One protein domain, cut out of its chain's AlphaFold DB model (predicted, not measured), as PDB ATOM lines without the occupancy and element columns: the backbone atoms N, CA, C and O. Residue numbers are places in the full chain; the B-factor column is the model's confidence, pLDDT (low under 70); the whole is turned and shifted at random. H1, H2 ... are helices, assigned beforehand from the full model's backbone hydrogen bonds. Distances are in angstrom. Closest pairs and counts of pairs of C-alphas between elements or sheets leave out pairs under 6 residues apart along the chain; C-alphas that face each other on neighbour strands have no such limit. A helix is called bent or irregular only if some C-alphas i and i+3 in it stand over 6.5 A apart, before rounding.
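AT A GLANCE: This is residues 364 to 395 and 412 to 498 of the 669 residues of the protein "PHS1 protein" of Symbiodinium natans (UniProt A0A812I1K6). Two long helices, H1 and H2, run side by side in opposite ways, and a third, H3, crosses H1 obliquely, with its first residues on H2; together they make a loose three-helix bundle. The long link 453 to 471 folds back beside H2. The printed part has 119 residues, 89 of them in three named helices, in the order H1, H2, H3, with no named strand, and its class is all helix; the whole is only just loose, close to compact, with a radius of gyration of the C-alphas of 16.5 A, and it spans 53 by 29 by 18 A.

IN THESE COORDINATES: H1, residues 364 to 395, runs 46.2 A from C-alpha 364 at (-69.243, -16.976, 23.839); it is irregular, C-alphas 367 and 370 being 7.0 A apart, with a kink of 35 degrees near residue 371. H2, residues 422 to 452, measures 45.1 A. H3, residues 472 to 497, measures 36.6 A and ends at C-alpha 497 (-75.827, -11.964, 14.736).

HOW THE PARTS SIT: H1 touches H3 at a steep tilt of 41 degrees, opposite ways; the closest C-alphas, Thr 376 and Leu 483, are 5.8 A apart. H1 touches H2 at a shallow tilt of 13 degrees, opposite ways, closest at C-alphas 393 and 424, 7.2 A. H2, with residues 431 to 439 alone, touches residues 472 to 473 of H3, closest at C-alphas 432 and 472, 5.7 A; the tilt is steep, 42 degrees, the same way. Every O i to N i+4 pair is within hydrogen-bond range in H2 and H3, and 26 of 28 in H1.

THE WHOLE: The farthest C-alphas, 422 and 498, are 54.6 A apart. Residues 396 to 411 are not printed; the gap is 20.9 A. The link from H2 to H3 is long. Residues 393 to 395, 412 to 422 and 456 to 457 have pLDDT under 70.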
ATOM      1  N   ALA A 364     -70.492 -16.477  23.272       94.25
ATOM      2  CA  ALA A 364     -69.243 -16.976  23.839       94.25
ATOM      3  C   ALA A 364     -68.025 -16.601  22.973       94.25
ATOM      4  O   ALA A 364     -67.027 -16.119  23.495       94.25
ATOM      5  N   ALA A 365     -68.120 -16.718  21.645       94.44
ATOM      6  CA  ALA A 365     -67.042 -16.306  20.743       94.44
ATOM      7  C   ALA A 365     -66.721 -14.799  20.849       94.44
ATOM      8  O   ALA A 365     -65.556 -14.409  20.830       94.44
ATOM      9  N   VAL A 366     -67.743 -13.951  21.018       92.88
ATOM     10  CA  VAL A 366     -67.576 -12.500  21.225       92.88
ATOM     11  C   VAL A 366     -66.890 -12.187  22.559       92.88
ATOM     12  O   VAL A 366     -66.107 -11.242  22.634       92.88
ATOM     13  N   GLN A 367     -67.122 -12.985  23.606       90.75
ATOM     14  CA  GLN A 367     -66.425 -12.825  24.889       90.75
ATOM     15  C   GLN A 367     -64.913 -13.062  24.758       90.75
ATOM     16  O   GLN A 367     -64.128 -12.349  25.384       90.75
ATOM     17  N   GLU A 368     -64.506 -14.002  23.902       88.69
ATOM     18  CA  GLU A 368     -63.092 -14.310  23.641       88.69
ATOM     19  C   GLU A 368     -62.433 -13.363  22.628       88.69
ATOM     20  O   GLU A 368     -61.204 -13.290  22.548       88.69
ATOM     21  N   GLN A 369     -63.228 -12.602  21.867       90.38
ATOM     22  CA  GLN A 369     -62.745 -11.756  20.773       90.38
ATOM     23  C   GLN A 369     -61.613 -10.818  21.212       90.38
ATOM     24  O   GLN A 369     -60.588 -10.743  20.540       90.38
ATOM     25  N   GLY A 370     -61.770 -10.140  22.354       88.69
ATOM     26  CA  GLY A 370     -60.780  -9.171  22.831       88.69
ATOM     27  C   GLY A 370     -59.425  -9.792  23.193       88.69
ATOM     28  O   GLY A 370     -58.391  -9.164  22.975       88.69
ATOM     29  N   LEU A 371     -59.404 -11.028  23.713       89.94
ATOM     30  CA  LEU A 371     -58.153 -11.758  23.954       89.94
ATOM     31  C   LEU A 371     -57.473 -12.093  22.633       89.94
ATOM     32  O   LEU A 371     -56.294 -11.798  22.448       89.94
ATOM     33  N   LEU A 372     -58.226 -12.692  21.712       92.38
ATOM     34  CA  LEU A 372     -57.698 -13.141  20.429       92.38
ATOM     35  C   LEU A 372     -57.178 -11.964  19.592       92.38
ATOM     36  O   LEU A 372     -56.134 -12.091  18.954       92.38
ATOM     37  N   GLU A 373     -57.848 -10.811  19.625       92.69
ATOM     38  CA  GLU A 373     -57.384  -9.568  18.996       92.69
ATOM     39  C   GLU A 373     -56.090  -9.053  19.619       92.69
ATOM     40  O   GLU A 373     -55.140  -8.782  18.891       92.69
ATOM     41  N   MET A 374     -56.009  -9.000  20.951       92.50
ATOM     42  CA  MET A 374     -54.791  -8.573  21.643       92.50
ATOM     43  C   MET A 374     -53.592  -9.446  21.251       92.50
ATOM     44  O   MET A 374     -52.542  -8.923  20.880       92.50
ATOM     45  N   ILE A 375     -53.759 -10.773  21.256       94.00
ATOM     46  CA  ILE A 375     -52.703 -11.701  20.827       94.00
ATOM     47  C   ILE A 375     -52.370 -11.468  19.346       94.00
ATOM     48  O   ILE A 375     -51.195 -11.421  18.983       94.00
ATOM     49  N   THR A 376     -53.384 -11.270  18.494       94.62
ATOM     50  CA  THR A 376     -53.194 -10.972  17.065       94.62
ATOM     51  C   THR A 376     -52.314  -9.743  16.869       94.62
ATOM     52  O   THR A 376     -51.354  -9.809  16.105       94.62
ATOM     53  N   ASP A 377     -52.608  -8.643  17.561       94.19
ATOM     54  CA  ASP A 377     -51.901  -7.371  17.417       94.19
ATOM     55  C   ASP A 377     -50.459  -7.457  17.928       94.19
ATOM     56  O   ASP A 377     -49.530  -6.980  17.269       94.19
ATOM     57  N   VAL A 378     -50.249  -8.129  19.064       95.31
ATOM     58  CA  VAL A 378     -48.915  -8.354  19.635       95.31
ATOM     59  C   VAL A 378     -48.046  -9.182  18.687       95.31
ATOM     60  O   VAL A 378     -46.937  -8.767  18.342       95.31
ATOM     61  N   VAL A 379     -48.548 -10.331  18.226       94.31
ATOM     62  CA  VAL A 379     -47.803 -11.219  17.322       94.31
ATOM     63  C   VAL A 379     -47.608 -10.559  15.953       94.31
ATOM     64  O   VAL A 379     -46.546 -10.690  15.346       94.31
ATOM     65  N   HIS A 380     -48.587  -9.785  15.478       92.75
ATOM     66  CA  HIS A 380     -48.457  -8.993  14.259       92.75
ATOM     67  C   HIS A 380     -47.282  -8.018  14.334       92.75
ATOM     68  O   HIS A 380     -46.448  -8.009  13.430       92.75
ATOM     69  N   ALA A 381     -47.181  -7.248  15.420       94.19
ATOM     70  CA  ALA A 381     -46.087  -6.306  15.615       94.19
ATOM     71  C   ALA A 381     -44.719  -7.006  15.616       94.19
ATOM     72  O   ALA A 381     -43.750  -6.475  15.077       94.19
ATOM     73  N   TRP A 382     -44.621  -8.215  16.180       93.69
ATOM     74  CA  TRP A 382     -43.383  -8.998  16.138       93.69
ATOM     75  C   TRP A 382     -42.975  -9.351  14.710       93.69
ATOM     76  O   TRP A 382     -41.823  -9.139  14.336       93.69
ATOM     77  N   ILE A 383     -43.923  -9.853  13.917       89.00
ATOM     78  CA  ILE A 383     -43.679 -10.270  12.535       89.00
ATOM     79  C   ILE A 383     -43.339  -9.078  11.639       89.00
ATOM     80  O   ILE A 383     -42.420  -9.186  10.832       89.00
ATOM     81  N   GLU A 384     -44.027  -7.945  11.769       88.25
ATOM     82  CA  GLU A 384     -43.729  -6.767  10.944       88.25
ATOM     83  C   GLU A 384     -42.382  -6.134  11.305       88.25
ATOM     84  O   GLU A 384     -41.617  -5.800  10.403       88.25
ATOM     85  N   ASN A 385     -42.024  -6.068  12.592       90.88
ATOM     86  CA  ASN A 385     -40.700  -5.589  13.004       90.88
ATOM     87  C   ASN A 385     -39.577  -6.516  12.515       90.88
ATOM     88  O   ASN A 385     -38.550  -6.037  12.040       90.88
ATOM     89  N   PHE A 386     -39.785  -7.835  12.586       87.56
ATOM     90  CA  PHE A 386     -38.857  -8.822  12.032       87.56
ATOM     91  C   PHE A 386     -38.685  -8.652  10.516       87.56
ATOM     92  O   PHE A 386     -37.562  -8.635  10.015       87.56
ATOM     93  N   LYS A 387     -39.791  -8.495   9.778       82.50
ATOM     94  CA  LYS A 387     -39.753  -8.276   8.326       82.50
ATOM     95  C   LYS A 387     -39.022  -6.990   7.966       82.50
ATOM     96  O   LYS A 387     -38.171  -7.036   7.086       82.50
ATOM     97  N   ALA A 388     -39.351  -5.876   8.620       83.75
ATOM     98  CA  ALA A 388     -38.728  -4.582   8.360       83.75
ATOM     99  C   ALA A 388     -37.207  -4.657   8.550       83.75
ATOM    100  O   ALA A 388     -36.457  -4.330   7.636       83.75
ATOM    101  N   ASP A 389     -36.761  -5.219   9.673       83.88
ATOM    102  CA  ASP A 389     -35.339  -5.360   9.992       83.88
ATOM    103  C   ASP A 389     -34.587  -6.264   8.994       83.88
ATOM    104  O   ASP A 389     -33.485  -5.935   8.551       83.88
ATOM    105  N   LEU A 390     -35.192  -7.379   8.563       76.44
ATOM    106  CA  LEU A 390     -34.584  -8.238   7.541       76.44
ATOM    107  C   LEU A 390     -34.582  -7.615   6.138       76.44
ATOM    108  O   LEU A 390     -33.661  -7.881   5.358       76.44
ATOM    109  N   ILE A 391     -35.597  -6.817   5.795       73.81
ATOM    110  CA  ILE A 391     -35.640  -6.064   4.536       73.81
ATOM    111  C   ILE A 391     -34.521  -5.021   4.525       73.81
ATOM    112  O   ILE A 391     -33.777  -4.959   3.545       73.81
ATOM    113  N   ASP A 392     -34.346  -4.277   5.618       72.81
ATOM    114  CA  ASP A 392     -33.308  -3.251   5.757       72.81
ATOM    115  C   ASP A 392     -31.897  -3.849   5.661       72.81
ATOM    116  O   ASP A 392     -31.047  -3.347   4.921       72.81
ATOM    117  N   LEU A 393     -31.650  -4.989   6.317       69.19
ATOM    118  CA  LEU A 393     -30.369  -5.697   6.210       69.19
ATOM    119  C   LEU A 393     -30.058  -6.173   4.788       69.19
ATOM    120  O   LEU A 393     -28.893  -6.215   4.386       69.19
ATOM    121  N   ARG A 394     -31.086  -6.521   4.006       63.72
ATOM    122  CA  ARG A 394     -30.920  -7.010   2.632       63.72
ATOM    123  C   ARG A 394     -30.892  -5.894   1.589       63.72
ATOM    124  O   ARG A 394     -30.272  -6.079   0.545       63.72
ATOM    125  N   ALA A 395     -31.503  -4.738   1.865       60.59
ATOM    126  CA  ALA A 395     -31.406  -3.534   1.034       60.59
ATOM    127  C   ALA A 395     -29.954  -3.039   0.896       60.59
ATOM    128  O   ALA A 395     -29.600  -2.446  -0.120       60.59
ATOM    129  N   ARG A 412     -39.253 -20.825   6.980       65.25
ATOM    130  CA  ARG A 412     -38.575 -22.042   7.439       65.25
ATOM    131  C   ARG A 412     -37.251 -22.235   6.712       65.25
ATOM    132  O   ARG A 412     -36.244 -22.432   7.376       65.25
ATOM    133  N   ASP A 413     -37.242 -22.084   5.395       64.75
ATOM    134  CA  ASP A 413     -36.042 -22.138   4.560       64.75
ATOM    135  C   ASP A 413     -35.098 -20.996   4.923       64.75
ATOM    136  O   ASP A 413     -33.882 -21.160   4.960       64.75
ATOM    137  N   LEU A 414     -35.649 -19.837   5.304       61.88
ATOM    138  CA  LEU A 414     -34.845 -18.753   5.842       61.88
ATOM    139  C   LEU A 414     -34.165 -19.126   7.164       61.88
ATOM    140  O   LEU A 414     -33.090 -18.599   7.446       61.88
ATOM    141  N   SER A 415     -34.787 -20.004   7.945       57.53
ATOM    142  CA  SER A 415     -34.248 -20.536   9.195       57.53
ATOM    143  C   SER A 415     -33.271 -21.701   8.975       57.53
ATOM    144  O   SER A 415     -32.609 -22.095   9.928       57.53
ATOM    145  N   GLN A 416     -33.143 -22.227   7.749       59.12
ATOM    146  CA  GLN A 416     -32.144 -23.231   7.372       59.12
ATOM    147  C   GLN A 416     -30.878 -22.542   6.817       59.12
ATOM    148  O   GLN A 416     -30.935 -21.632   5.993       59.12
ATOM    149  N   GLU A 417     -29.707 -22.934   7.321       52.47
ATOM    150  CA  GLU A 417     -28.470 -22.127   7.372       52.47
ATOM    151  C   GLU A 417     -27.680 -21.963   6.045       52.47
ATOM    152  O   GLU A 417     -26.582 -21.390   6.033       52.47
ATOM    153  N   GLY A 418     -28.207 -22.433   4.911       48.75
ATOM    154  CA  GLY A 418     -27.473 -22.511   3.640       48.75
ATOM    155  C   GLY A 418     -27.252 -21.166   2.922       48.75
ATOM    156  O   GLY A 418     -28.207 -20.504   2.528       48.75
ATOM    157  N   ALA A 419     -25.978 -20.808   2.692       52.84
ATOM    158  CA  ALA A 419     -25.475 -19.763   1.774       52.84
ATOM    159  C   ALA A 419     -25.852 -18.281   2.039       52.84
ATOM    160  O   ALA A 419     -25.952 -17.490   1.101       52.84
ATOM    161  N   LYS A 420     -26.022 -17.864   3.301       62.91
ATOM    162  CA  LYS A 420     -26.279 -16.449   3.659       62.91
ATOM    163  C   LYS A 420     -25.067 -15.752   4.295       62.91
ATOM    164  O   LYS A 420     -24.314 -16.442   4.982       62.91
ATOM    165  N   PRO A 421     -24.903 -14.419   4.129       65.56
ATOM    166  CA  PRO A 421     -23.863 -13.646   4.818       65.56
ATOM    167  C   PRO A 421     -23.958 -13.785   6.343       65.56
ATOM    168  O   PRO A 421     -25.066 -13.828   6.882       65.56
ATOM    169  N   ASP A 422     -22.820 -13.792   7.039       69.44
ATOM    170  CA  ASP A 422     -22.762 -14.034   8.491       69.44
ATOM    171  C   ASP A 422     -23.592 -13.023   9.297       69.44
ATOM    172  O   ASP A 422     -24.366 -13.420  10.166       69.44
ATOM    173  N   ALA A 423     -23.578 -11.743   8.909       73.12
ATOM    174  CA  ALA A 423     -24.399 -10.701   9.537       73.12
ATOM    175  C   ALA A 423     -25.915 -10.996   9.482       73.12
ATOM    176  O   ALA A 423     -26.660 -10.654  10.400       73.12
ATOM    177  N   PHE A 424     -26.392 -11.658   8.420       74.81
ATOM    178  CA  PHE A 424     -27.795 -12.067   8.318       74.81
ATOM    179  C   PHE A 424     -28.106 -13.211   9.289       74.81
ATOM    180  O   PHE A 424     -29.164 -13.216   9.918       74.81
ATOM    181  N   LYS A 425     -27.193 -14.183   9.410       75.12
ATOM    182  CA  LYS A 425     -27.345 -15.325  10.323       75.12
ATOM    183  C   LYS A 425     -27.355 -14.866  11.778       75.12
ATOM    184  O   LYS A 425     -28.251 -15.255  12.520       75.12
ATOM    185  N   GLU A 426     -26.427 -13.987  12.151       81.75
ATOM    186  CA  GLU A 426     -26.368 -13.392  13.489       81.75
ATOM    187  C   GLU A 426     -27.648 -12.623  13.823       81.75
ATOM    188  O   GLU A 426     -28.221 -12.801  14.901       81.75
ATOM    189  N   ARG A 427     -28.161 -11.815  12.884       84.12
ATOM    190  CA  ARG A 427     -29.419 -11.099  13.117       84.12
ATOM    191  C   ARG A 427     -30.605 -12.046  13.263       84.12
ATOM    192  O   ARG A 427     -31.441 -11.846  14.144       84.12
ATOM    193  N   LEU A 428     -30.693 -13.068  12.415       83.12
ATOM    194  CA  LEU A 428     -31.766 -14.051  12.493       83.12
ATOM    195  C   LEU A 428     -31.736 -14.806  13.830       83.12
ATOM    196  O   LEU A 428     -32.788 -14.967  14.442       83.12
ATOM    197  N   ALA A 429     -30.553 -15.205  14.305       85.12
ATOM    198  CA  ALA A 429     -30.380 -15.829  15.615       85.12
ATOM    199  C   ALA A 429     -30.837 -14.895  16.749       85.12
ATOM    200  O   ALA A 429     -31.648 -15.289  17.584       85.12
ATOM    201  N   SER A 430     -30.434 -13.618  16.706       90.00
ATOM    202  CA  SER A 430     -30.882 -12.605  17.671       90.00
ATOM    203  C   SER A 430     -32.411 -12.467  17.715       90.00
ATOM    204  O   SER A 430     -32.998 -12.374  18.795       90.00
ATOM    205  N   TRP A 431     -33.082 -12.509  16.559       90.38
ATOM    206  CA  TRP A 431     -34.546 -12.507  16.498       90.38
ATOM    207  C   TRP A 431     -35.176 -13.783  17.040       90.38
ATOM    208  O   TRP A 431     -36.218 -13.711  17.690       90.38
ATOM    209  N   GLN A 432     -34.580 -14.944  16.773       89.50
ATOM    210  CA  GLN A 432     -35.068 -16.207  17.318       89.50
ATOM    211  C   GLN A 432     -35.024 -16.187  18.850       89.50
ATOM    212  O   GLN A 432     -36.027 -16.534  19.471       89.50
ATOM    213  N   ASP A 433     -33.934 -15.709  19.452       91.50
ATOM    214  CA  ASP A 433     -33.804 -15.590  20.909       91.50
ATOM    215  C   ASP A 433     -34.801 -14.588  21.496       91.50
ATOM    216  O   ASP A 433     -35.533 -14.908  22.438       91.50
ATOM    217  N   LEU A 434     -34.921 -13.408  20.878       94.00
ATOM    218  CA  LEU A 434     -35.896 -12.396  21.287       94.00
ATOM    219  C   LEU A 434     -37.331 -12.936  21.237       94.00
ATOM    220  O   LEU A 434     -38.134 -12.676  22.134       94.00
ATOM    221  N   LEU A 435     -37.680 -13.683  20.188       93.12
ATOM    222  CA  LEU A 435     -39.012 -14.267  20.064       93.12
ATOM    223  C   LEU A 435     -39.250 -15.388  21.075       93.12
ATOM    224  O   LEU A 435     -40.367 -15.473  21.572       93.12
ATOM    225  N   ARG A 436     -38.243 -16.196  21.441       92.94
ATOM    226  CA  ARG A 436     -38.388 -17.186  22.529       92.94
ATOM    227  C   ARG A 436     -38.750 -16.518  23.854       92.94
ATOM    228  O   ARG A 436     -39.616 -17.015  24.567       92.94
ATOM    229  N   GLU A 437     -38.120 -15.394  24.181       94.50
ATOM    230  CA  GLU A 437     -38.455 -14.644  25.396       94.50
ATOM    231  C   GLU A 437     -39.870 -14.049  25.306       94.50
ATOM    232  O   GLU A 437     -40.701 -14.202  26.206       94.50
ATOM    233  N   LYS A 438     -40.184 -13.409  24.175       95.38
ATOM    234  CA  LYS A 438     -41.487 -12.777  23.948       95.38
ATOM    235  C   LYS A 438     -42.648 -13.769  23.988       95.38
ATOM    236  O   LYS A 438     -43.684 -13.445  24.566       95.38
ATOM    237  N   THR A 439     -42.495 -14.969  23.427       94.62
ATOM    238  CA  THR A 439     -43.543 -16.001  23.457       94.62
ATOM    239  C   THR A 439     -43.796 -16.528  24.866       94.62
ATOM    240  O   THR A 439     -44.945 -16.824  25.197       94.62
ATOM    241  N   GLN A 440     -42.769 -16.615  25.718       93.00
ATOM    242  CA  GLN A 440     -42.926 -16.975  27.132       93.00
ATOM    243  C   GLN A 440     -43.671 -15.892  27.913       93.00
ATOM    244  O   GLN A 440     -44.584 -16.200  28.680       93.00
ATOM    245  N   ASN A 441     -43.314 -14.626  27.699       94.19
ATOM    246  CA  ASN A 441     -43.981 -13.499  28.350       94.19
ATOM    247  C   ASN A 441     -45.444 -13.375  27.904       94.19
ATOM    248  O   ASN A 441     -46.320 -13.143  28.736       94.19
ATOM    249  N   LEU A 442     -45.727 -13.589  26.614       94.25
ATOM    250  CA  LEU A 442     -47.096 -13.572  26.103       94.25
ATOM    251  C   LEU A 442     -47.932 -14.727  26.664       94.25
ATOM    252  O   LEU A 442     -49.062 -14.482  27.068       94.25
ATOM    253  N   ALA A 443     -47.389 -15.946  26.754       92.19
ATOM    254  CA  ALA A 443     -48.100 -17.074  27.363       92.19
ATOM    255  C   ALA A 443     -48.529 -16.760  28.810       92.19
ATOM    256  O   ALA A 443     -49.702 -16.892  29.148       92.19
ATOM    257  N   LYS A 444     -47.615 -16.218  29.629       91.44
ATOM    258  CA  LYS A 444     -47.938 -15.768  30.996       91.44
ATOM    259  C   LYS A 444     -49.021 -14.687  31.008       91.44
ATOM    260  O   LYS A 444     -49.938 -14.744  31.820       91.44
ATOM    261  N   ALA A 445     -48.937 -13.713  30.102       91.06
ATOM    262  CA  ALA A 445     -49.925 -12.642  30.007       91.06
ATOM    263  C   ALA A 445     -51.321 -13.159  29.610       91.06
ATOM    264  O   ALA A 445     -52.320 -12.627  30.095       91.06
ATOM    265  N   VAL A 446     -51.399 -14.188  28.760       90.44
ATOM    266  CA  VAL A 446     -52.655 -14.866  28.397       90.44
ATOM    267  C   VAL A 446     -53.266 -15.551  29.622       90.44
ATOM    268  O   VAL A 446     -54.439 -15.321  29.917       90.44
ATOM    269  N   ASP A 447     -52.466 -16.290  30.393       87.56
ATOM    270  CA  ASP A 447     -52.934 -16.949  31.618       87.56
ATOM    271  C   ASP A 447     -53.391 -15.942  32.683       87.56
ATOM    272  O   ASP A 447     -54.459 -16.094  33.280       87.56
ATOM    273  N   GLU A 448     -52.641 -14.855  32.882       88.69
ATOM    274  CA  GLU A 448     -53.046 -13.759  33.766       88.69
ATOM    275  C   GLU A 448     -54.347 -13.091  33.304       88.69
ATOM    276  O   GLU A 448     -55.199 -12.736  34.126       88.69
ATOM    277  N   TRP A 449     -54.511 -12.890  31.993       86.88
ATOM    278  CA  TRP A 449     -55.717 -12.303  31.417       86.88
ATOM    279  C   TRP A 449     -56.939 -13.190  31.672       86.88
ATOM    280  O   TRP A 449     -57.981 -12.671  32.093       86.88
ATOM    281  N   ALA A 450     -56.795 -14.505  31.479       83.31
ATOM    282  CA  ALA A 450     -57.839 -15.489  31.744       83.31
ATOM    283  C   ALA A 450     -58.189 -15.549  33.241       83.31
ATOM    284  O   ALA A 450     -59.369 -15.496  33.602       83.31
ATOM    285  N   ALA A 451     -57.179 -15.552  34.119       86.00
ATOM    286  CA  ALA A 451     -57.359 -15.571  35.570       86.00
ATOM    287  C   ALA A 451     -58.107 -14.329  36.088       86.00
ATOM    288  O   ALA A 451     -59.065 -14.458  36.851       86.00
ATOM    289  N   ARG A 452     -57.738 -13.119  35.630       86.88
ATOM    290  CA  ARG A 452     -58.409 -11.857  36.023       86.88
ATOM    291  C   ARG A 452     -59.891 -11.824  35.648       86.88
ATOM    292  O   ARG A 452     -60.668 -11.139  36.308       86.88
ATOM    293  N   ARG A 453     -60.274 -12.532  34.586       81.25
ATOM    294  CA  ARG A 453     -61.651 -12.600  34.078       81.25
ATOM    295  C   ARG A 453     -62.417 -13.836  34.542       81.25
ATOM    296  O   ARG A 453     -63.570 -13.988  34.155       81.25
ATOM    297  N   GLN A 454     -61.803 -14.682  35.375       80.12
ATOM    298  CA  GLN A 454     -62.395 -15.931  35.867       80.12
ATOM    299  C   GLN A 454     -62.903 -16.825  34.726       80.12
ATOM    300  O   GLN A 454     -63.960 -17.452  34.825       80.12
ATOM    301  N   LEU A 455     -62.167 -16.855  33.612       70.88
ATOM    302  CA  LEU A 455     -62.536 -17.702  32.487       70.88
ATOM    303  C   LEU A 455     -62.360 -19.173  32.850       70.88
ATOM    304  O   LEU A 455     -61.456 -19.552  33.592       70.88
ATOM    305  N   ARG A 456     -63.257 -20.009  32.319       60.81
ATOM    306  CA  ARG A 456     -63.314 -21.446  32.633       60.81
ATOM    307  C   ARG A 456     -62.124 -22.235  32.084       60.81
ATOM    308  O   ARG A 456     -61.844 -23.311  32.596       60.81
ATOM    309  N   ALA A 457     -61.471 -21.728  31.043       69.25
ATOM    310  CA  ALA A 457     -60.270 -22.290  30.440       69.25
ATOM    311  C   ALA A 457     -59.439 -21.150  29.827       69.25
ATOM    312  O   ALA A 457     -59.996 -20.111  29.480       69.25
ATOM    313  N   SER A 458     -58.124 -21.337  29.732       79.75
ATOM    314  CA  SER A 458     -57.205 -20.471  28.980       79.75
ATOM    315  C   SER A 458     -56.849 -21.172  27.664       79.75
ATOM    316  O   SER A 458     -56.845 -22.407  27.607       79.75
ATOM    317  N   PHE A 459     -56.545 -20.410  26.615       86.69
ATOM    318  CA  PHE A 459     -55.957 -20.971  25.397       86.69
ATOM    319  C   PHE A 459     -54.491 -21.325  25.668       86.69
ATOM    320  O   PHE A 459     -53.725 -20.462  26.094       86.69
ATOM    321  N   SER A 460     -54.082 -22.569  25.403       84.50
ATOM    322  CA  SER A 460     -52.713 -23.010  25.704       84.50
ATOM    323  C   SER A 460     -51.711 -22.546  24.648       84.50
ATOM    324  O   SER A 460     -50.539 -22.320  24.953       84.50
ATOM    325  N   PHE A 461     -52.164 -22.435  23.390       86.94
ATOM    326  CA  PHE A 461     -51.325 -22.174  22.216       86.94
ATOM    327  C   PHE A 461     -50.052 -23.043  22.179       86.94
ATOM    328  O   PHE A 461     -48.986 -22.580  21.757       86.94
ATOM    329  N   ARG A 462     -50.136 -24.301  22.640       86.38
ATOM    330  CA  ARG A 462     -48.969 -25.184  22.758       86.38
ATOM    331  C   ARG A 462     -48.270 -25.359  21.406       86.38
ATOM    332  O   ARG A 462     -48.866 -25.617  20.362       86.38
ATOM    333  N   GLY A 463     -46.957 -25.175  21.430       82.19
ATOM    334  CA  GLY A 463     -46.066 -25.158  20.275       82.19
ATOM    335  C   GLY A 463     -46.105 -23.876  19.430       82.19
ATOM    336  O   GLY A 463     -45.276 -23.742  18.533       82.19
ATOM    337  N   PHE A 464     -47.017 -22.937  19.701       87.94
ATOM    338  CA  PHE A 464     -46.971 -21.575  19.157       87.94
ATOM    339  C   PHE A 464     -46.410 -20.569  20.163       87.94
ATOM    340  O   PHE A 464     -45.687 -19.654  19.773       87.94
ATOM    341  N   LEU A 465     -46.728 -20.744  21.450       89.81
ATOM    342  CA  LEU A 465     -46.260 -19.906  22.549       89.81
ATOM    343  C   LEU A 465     -45.563 -20.734  23.645       89.81
ATOM    344  O   LEU A 465     -45.619 -21.968  23.679       89.81
ATOM    345  N   GLY A 466     -44.880 -20.031  24.550       89.06
ATOM    346  CA  GLY A 466     -44.234 -20.626  25.718       89.06
ATOM    347  C   GLY A 466     -42.985 -21.460  25.417       89.06
ATOM    348  O   GLY A 466     -42.339 -21.327  24.378       89.06
ATOM    349  N   ALA A 467     -42.632 -22.335  26.364       85.31
ATOM    350  CA  ALA A 467     -41.414 -23.149  26.313       85.31
ATOM    351  C   ALA A 467     -41.418 -24.217  25.200       85.31
ATOM    352  O   ALA A 467     -40.363 -24.723  24.840       85.31
ATOM    353  N   SER A 468     -42.594 -24.537  24.654       85.19
ATOM    354  CA  SER A 468     -42.795 -25.555  23.611       85.19
ATOM    355  C   SER A 468     -42.525 -25.080  22.174       85.19
ATOM    356  O   SER A 468     -42.755 -25.825  21.222       85.19
ATOM    357  N   VAL A 469     -42.101 -23.825  21.994       86.75
ATOM    358  CA  VAL A 469     -41.822 -23.234  20.678       86.75
ATOM    359  C   VAL A 469     -40.531 -23.809  20.096       86.75
ATOM    360  O   VAL A 469     -39.455 -23.655  20.676       86.75
ATOM    361  N   LEU A 470     -40.627 -24.403  18.902       85.75
ATOM    362  CA  LEU A 470     -39.477 -24.996  18.211       85.75
ATOM    363  C   LEU A 470     -38.813 -23.989  17.266       85.75
ATOM    364  O   LEU A 470     -37.601 -23.787  17.336       85.75
ATOM    365  N   ASN A 471     -39.608 -23.330  16.417       86.62
ATOM    366  CA  ASN A 471     -39.151 -22.387  15.399       86.62
ATOM    367  C   ASN A 471     -39.844 -21.031  15.616       86.62
ATOM    368  O   ASN A 471     -40.875 -20.782  14.991       86.62
ATOM    369  N   PRO A 472     -39.301 -20.139  16.469       89.06
ATOM    370  CA  PRO A 472     -40.014 -18.953  16.956       89.06
ATOM    371  C   PRO A 472     -40.610 -18.054  15.870       89.06
ATOM    372  O   PRO A 472     -41.738 -17.590  16.012       89.06
ATOM    373  N   VAL A 473     -39.885 -17.841  14.767       86.50
ATOM    374  CA  VAL A 473     -40.354 -17.010  13.648       86.50
ATOM    375  C   VAL A 473     -41.493 -17.702  12.868       86.50
ATOM    376  O   VAL A 473     -42.587 -17.133  12.816       86.50
ATOM    377  N   PRO A 474     -41.311 -18.913  12.283       85.88
ATOM    378  CA  PRO A 474     -42.409 -19.641  11.642       85.88
ATOM    379  C   PRO A 474     -43.619 -19.895  12.550       85.88
ATOM    380  O   PRO A 474     -44.747 -19.770  12.082       85.88
ATOM    381  N   ASP A 475     -43.396 -20.218  13.827       89.75
ATOM    382  CA  ASP A 475     -44.455 -20.510  14.802       89.75
ATOM    383  C   ASP A 475     -45.303 -19.265  15.084       89.75
ATOM    384  O   ASP A 475     -46.530 -19.317  14.990       89.75
ATOM    385  N   ALA A 476     -44.665 -18.116  15.332       90.56
ATOM    386  CA  ALA A 476     -45.365 -16.846  15.507       90.56
ATOM    387  C   ALA A 476     -46.159 -16.452  14.250       90.56
ATOM    388  O   ALA A 476     -47.301 -15.997  14.343       90.56
ATOM    389  N   TYR A 477     -45.588 -16.654  13.062       87.88
ATOM    390  CA  TYR A 477     -46.275 -16.351  11.810       87.88
ATOM    391  C   TYR A 477     -47.495 -17.262  11.581       87.88
ATOM    392  O   TYR A 477     -48.568 -16.780  11.212       87.88
ATOM    393  N   GLU A 478     -47.366 -18.563  11.832       87.31
ATOM    394  CA  GLU A 478     -48.468 -19.519  11.689       87.31
ATOM    395  C   GLU A 478     -49.589 -19.278  12.705       87.31
ATOM    396  O   GLU A 478     -50.772 -19.381  12.354       87.31
ATOM    397  N   LEU A 479     -49.244 -18.880  13.933       91.50
ATOM    398  CA  LEU A 479     -50.214 -18.417  14.920       91.50
ATOM    399  C   LEU A 479     -50.954 -17.165  14.422       91.50
ATOM    400  O   LEU A 479     -52.186 -17.120  14.441       91.50
ATOM    401  N   LEU A 480     -50.221 -16.169  13.914       90.19
ATOM    402  CA  LEU A 480     -50.792 -14.919  13.408       90.19
ATOM    403  C   LEU A 480     -51.808 -15.154  12.285       90.19
ATOM    404  O   LEU A 480     -52.865 -14.520  12.262       90.19
ATOM    405  N   VAL A 481     -51.503 -16.046  11.340       85.81
ATOM    406  CA  VAL A 481     -52.405 -16.343  10.216       85.81
ATOM    407  C   VAL A 481     -53.739 -16.912  10.713       85.81
ATOM    408  O   VAL A 481     -54.793 -16.473  10.249       85.81
ATOM    409  N   ARG A 482     -53.706 -17.825  11.691       88.38
ATOM    410  CA  ARG A 482     -54.903 -18.442  12.291       88.38
ATOM    411  C   ARG A 482     -55.710 -17.458  13.119       88.38
ATOM    412  O   ARG A 482     -56.925 -17.363  12.953       88.38
ATOM    413  N   LEU A 483     -55.041 -16.677  13.965       91.69
ATOM    414  CA  LEU A 483     -55.696 -15.668  14.790       91.69
ATOM    415  C   LEU A 483     -56.380 -14.594  13.943       91.69
ATOM    416  O   LEU A 483     -57.519 -14.225  14.221       91.69
ATOM    417  N   ARG A 484     -55.745 -14.137  12.856       89.38
ATOM    418  CA  ARG A 484     -56.362 -13.199  11.903       89.38
ATOM    419  C   ARG A 484     -57.606 -13.767  11.238       89.38
ATOM    420  O   ARG A 484     -58.557 -13.022  11.017       89.38
ATOM    421  N   GLN A 485     -57.590 -15.051  10.880       85.62
ATOM    422  CA  GLN A 485     -58.765 -15.708  10.315       85.62
ATOM    423  C   GLN A 485     -59.897 -15.744  11.346       85.62
ATOM    424  O   GLN A 485     -60.996 -15.269  11.066       85.62
ATOM    425  N   LEU A 486     -59.605 -16.230  12.552       89.88
ATOM    426  CA  LEU A 486     -60.593 -16.393  13.611       89.88
ATOM    427  C   LEU A 486     -61.185 -15.052  14.070       89.88
ATOM    428  O   LEU A 486     -62.400 -14.896  14.095       89.88
ATOM    429  N   THR A 487     -60.352 -14.052  14.365       91.75
ATOM    430  CA  THR A 487     -60.815 -12.714  14.782       91.75
ATOM    431  C   THR A 487     -61.646 -12.025  13.699       91.75
ATOM    432  O   THR A 487     -62.672 -11.419  14.006       91.75
ATOM    433  N   SER A 488     -61.257 -12.154  12.425       89.25
ATOM    434  CA  SER A 488     -62.049 -11.644  11.297       89.25
ATOM    435  C   SER A 488     -63.416 -12.325  11.219       89.25
ATOM    436  O   SER A 488     -64.431 -11.644  11.087       89.25
ATOM    437  N   ARG A 489     -63.459 -13.656  11.352       89.69
ATOM    438  CA  ARG A 489     -64.706 -14.435  11.337       89.69
ATOM    439  C   ARG A 489     -65.622 -14.074  12.499       89.69
ATOM    440  O   ARG A 489     -66.805 -13.847  12.268       89.69
ATOM    441  N   ILE A 490     -65.086 -13.949  13.714       94.12
ATOM    442  CA  ILE A 490     -65.863 -13.538  14.891       94.12
ATOM    443  C   ILE A 490     -66.514 -12.174  14.647       94.12
ATOM    444  O   ILE A 490     -67.715 -12.046  14.865       94.12
ATOM    445  N   LYS A 491     -65.776 -11.183  14.125       92.88
ATOM    446  CA  LYS A 491     -66.329  -9.852  13.803       92.88
ATOM    447  C   LYS A 491     -67.493  -9.933  12.823       92.88
ATOM    448  O   LYS A 491     -68.560  -9.384  13.086       92.88
ATOM    449  N   VAL A 492     -67.287 -10.631  11.708       91.06
ATOM    450  CA  VAL A 492     -68.287 -10.774  10.643       91.06
ATOM    451  C   VAL A 492     -69.552 -11.456  11.170       91.06
ATOM    452  O   VAL A 492     -70.658 -10.947  10.977       91.06
ATOM    453  N   LEU A 493     -69.403 -12.568  11.895       93.69
ATOM    454  CA  LEU A 493     -70.540 -13.285  12.474       93.69
ATOM    455  C   LEU A 493     -71.205 -12.501  13.609       93.69
ATOM    456  O   LEU A 493     -72.423 -12.551  13.741       93.69
ATOM    457  N   HIS A 494     -70.450 -11.745  14.410       94.12
ATOM    458  CA  HIS A 494     -71.010 -10.894  15.457       94.12
ATOM    459  C   HIS A 494     -71.902  -9.798  14.867       94.12
ATOM    460  O   HIS A 494     -73.016  -9.592  15.354       94.12
ATOM    461  N   MET A 495     -71.457  -9.143  13.789       90.50
ATOM    462  CA  MET A 495     -72.267  -8.157  13.070       90.50
ATOM    463  C   MET A 495     -73.549  -8.790  12.514       90.50
ATOM    464  O   MET A 495     -74.638  -8.283  12.778       90.50
ATOM    465  N   ALA A 496     -73.440  -9.940  11.840       90.81
ATOM    466  CA  ALA A 496     -74.594 -10.677  11.314       90.81
ATOM    467  C   ALA A 496     -75.538 -11.197  12.417       90.81
ATOM    468  O   ALA A 496     -76.750 -11.252  12.238       90.81
ATOM    469  N   GLY A 497     -75.016 -11.550  13.591       92.50
ATOM    470  CA  GLY A 497     -75.827 -11.964  14.736       92.50
ATOM    471  C   GLY A 497     -76.480 -10.816  15.503       92.50
ATOM    472  O   GLY A 497     -77.369 -11.060  16.317       92.50
ATOM    473  N   SER A 498     -76.054  -9.576  15.249       91.06
ATOM    474  CA  SER A 498     -76.566  -8.372  15.915       91.06
ATOM    475  C   SER A 498     -77.713  -7.701  15.154       91.06
ATOM    476  O   SER A 498     -78.322  -6.755  15.667       91.06
TER     477      SER A 498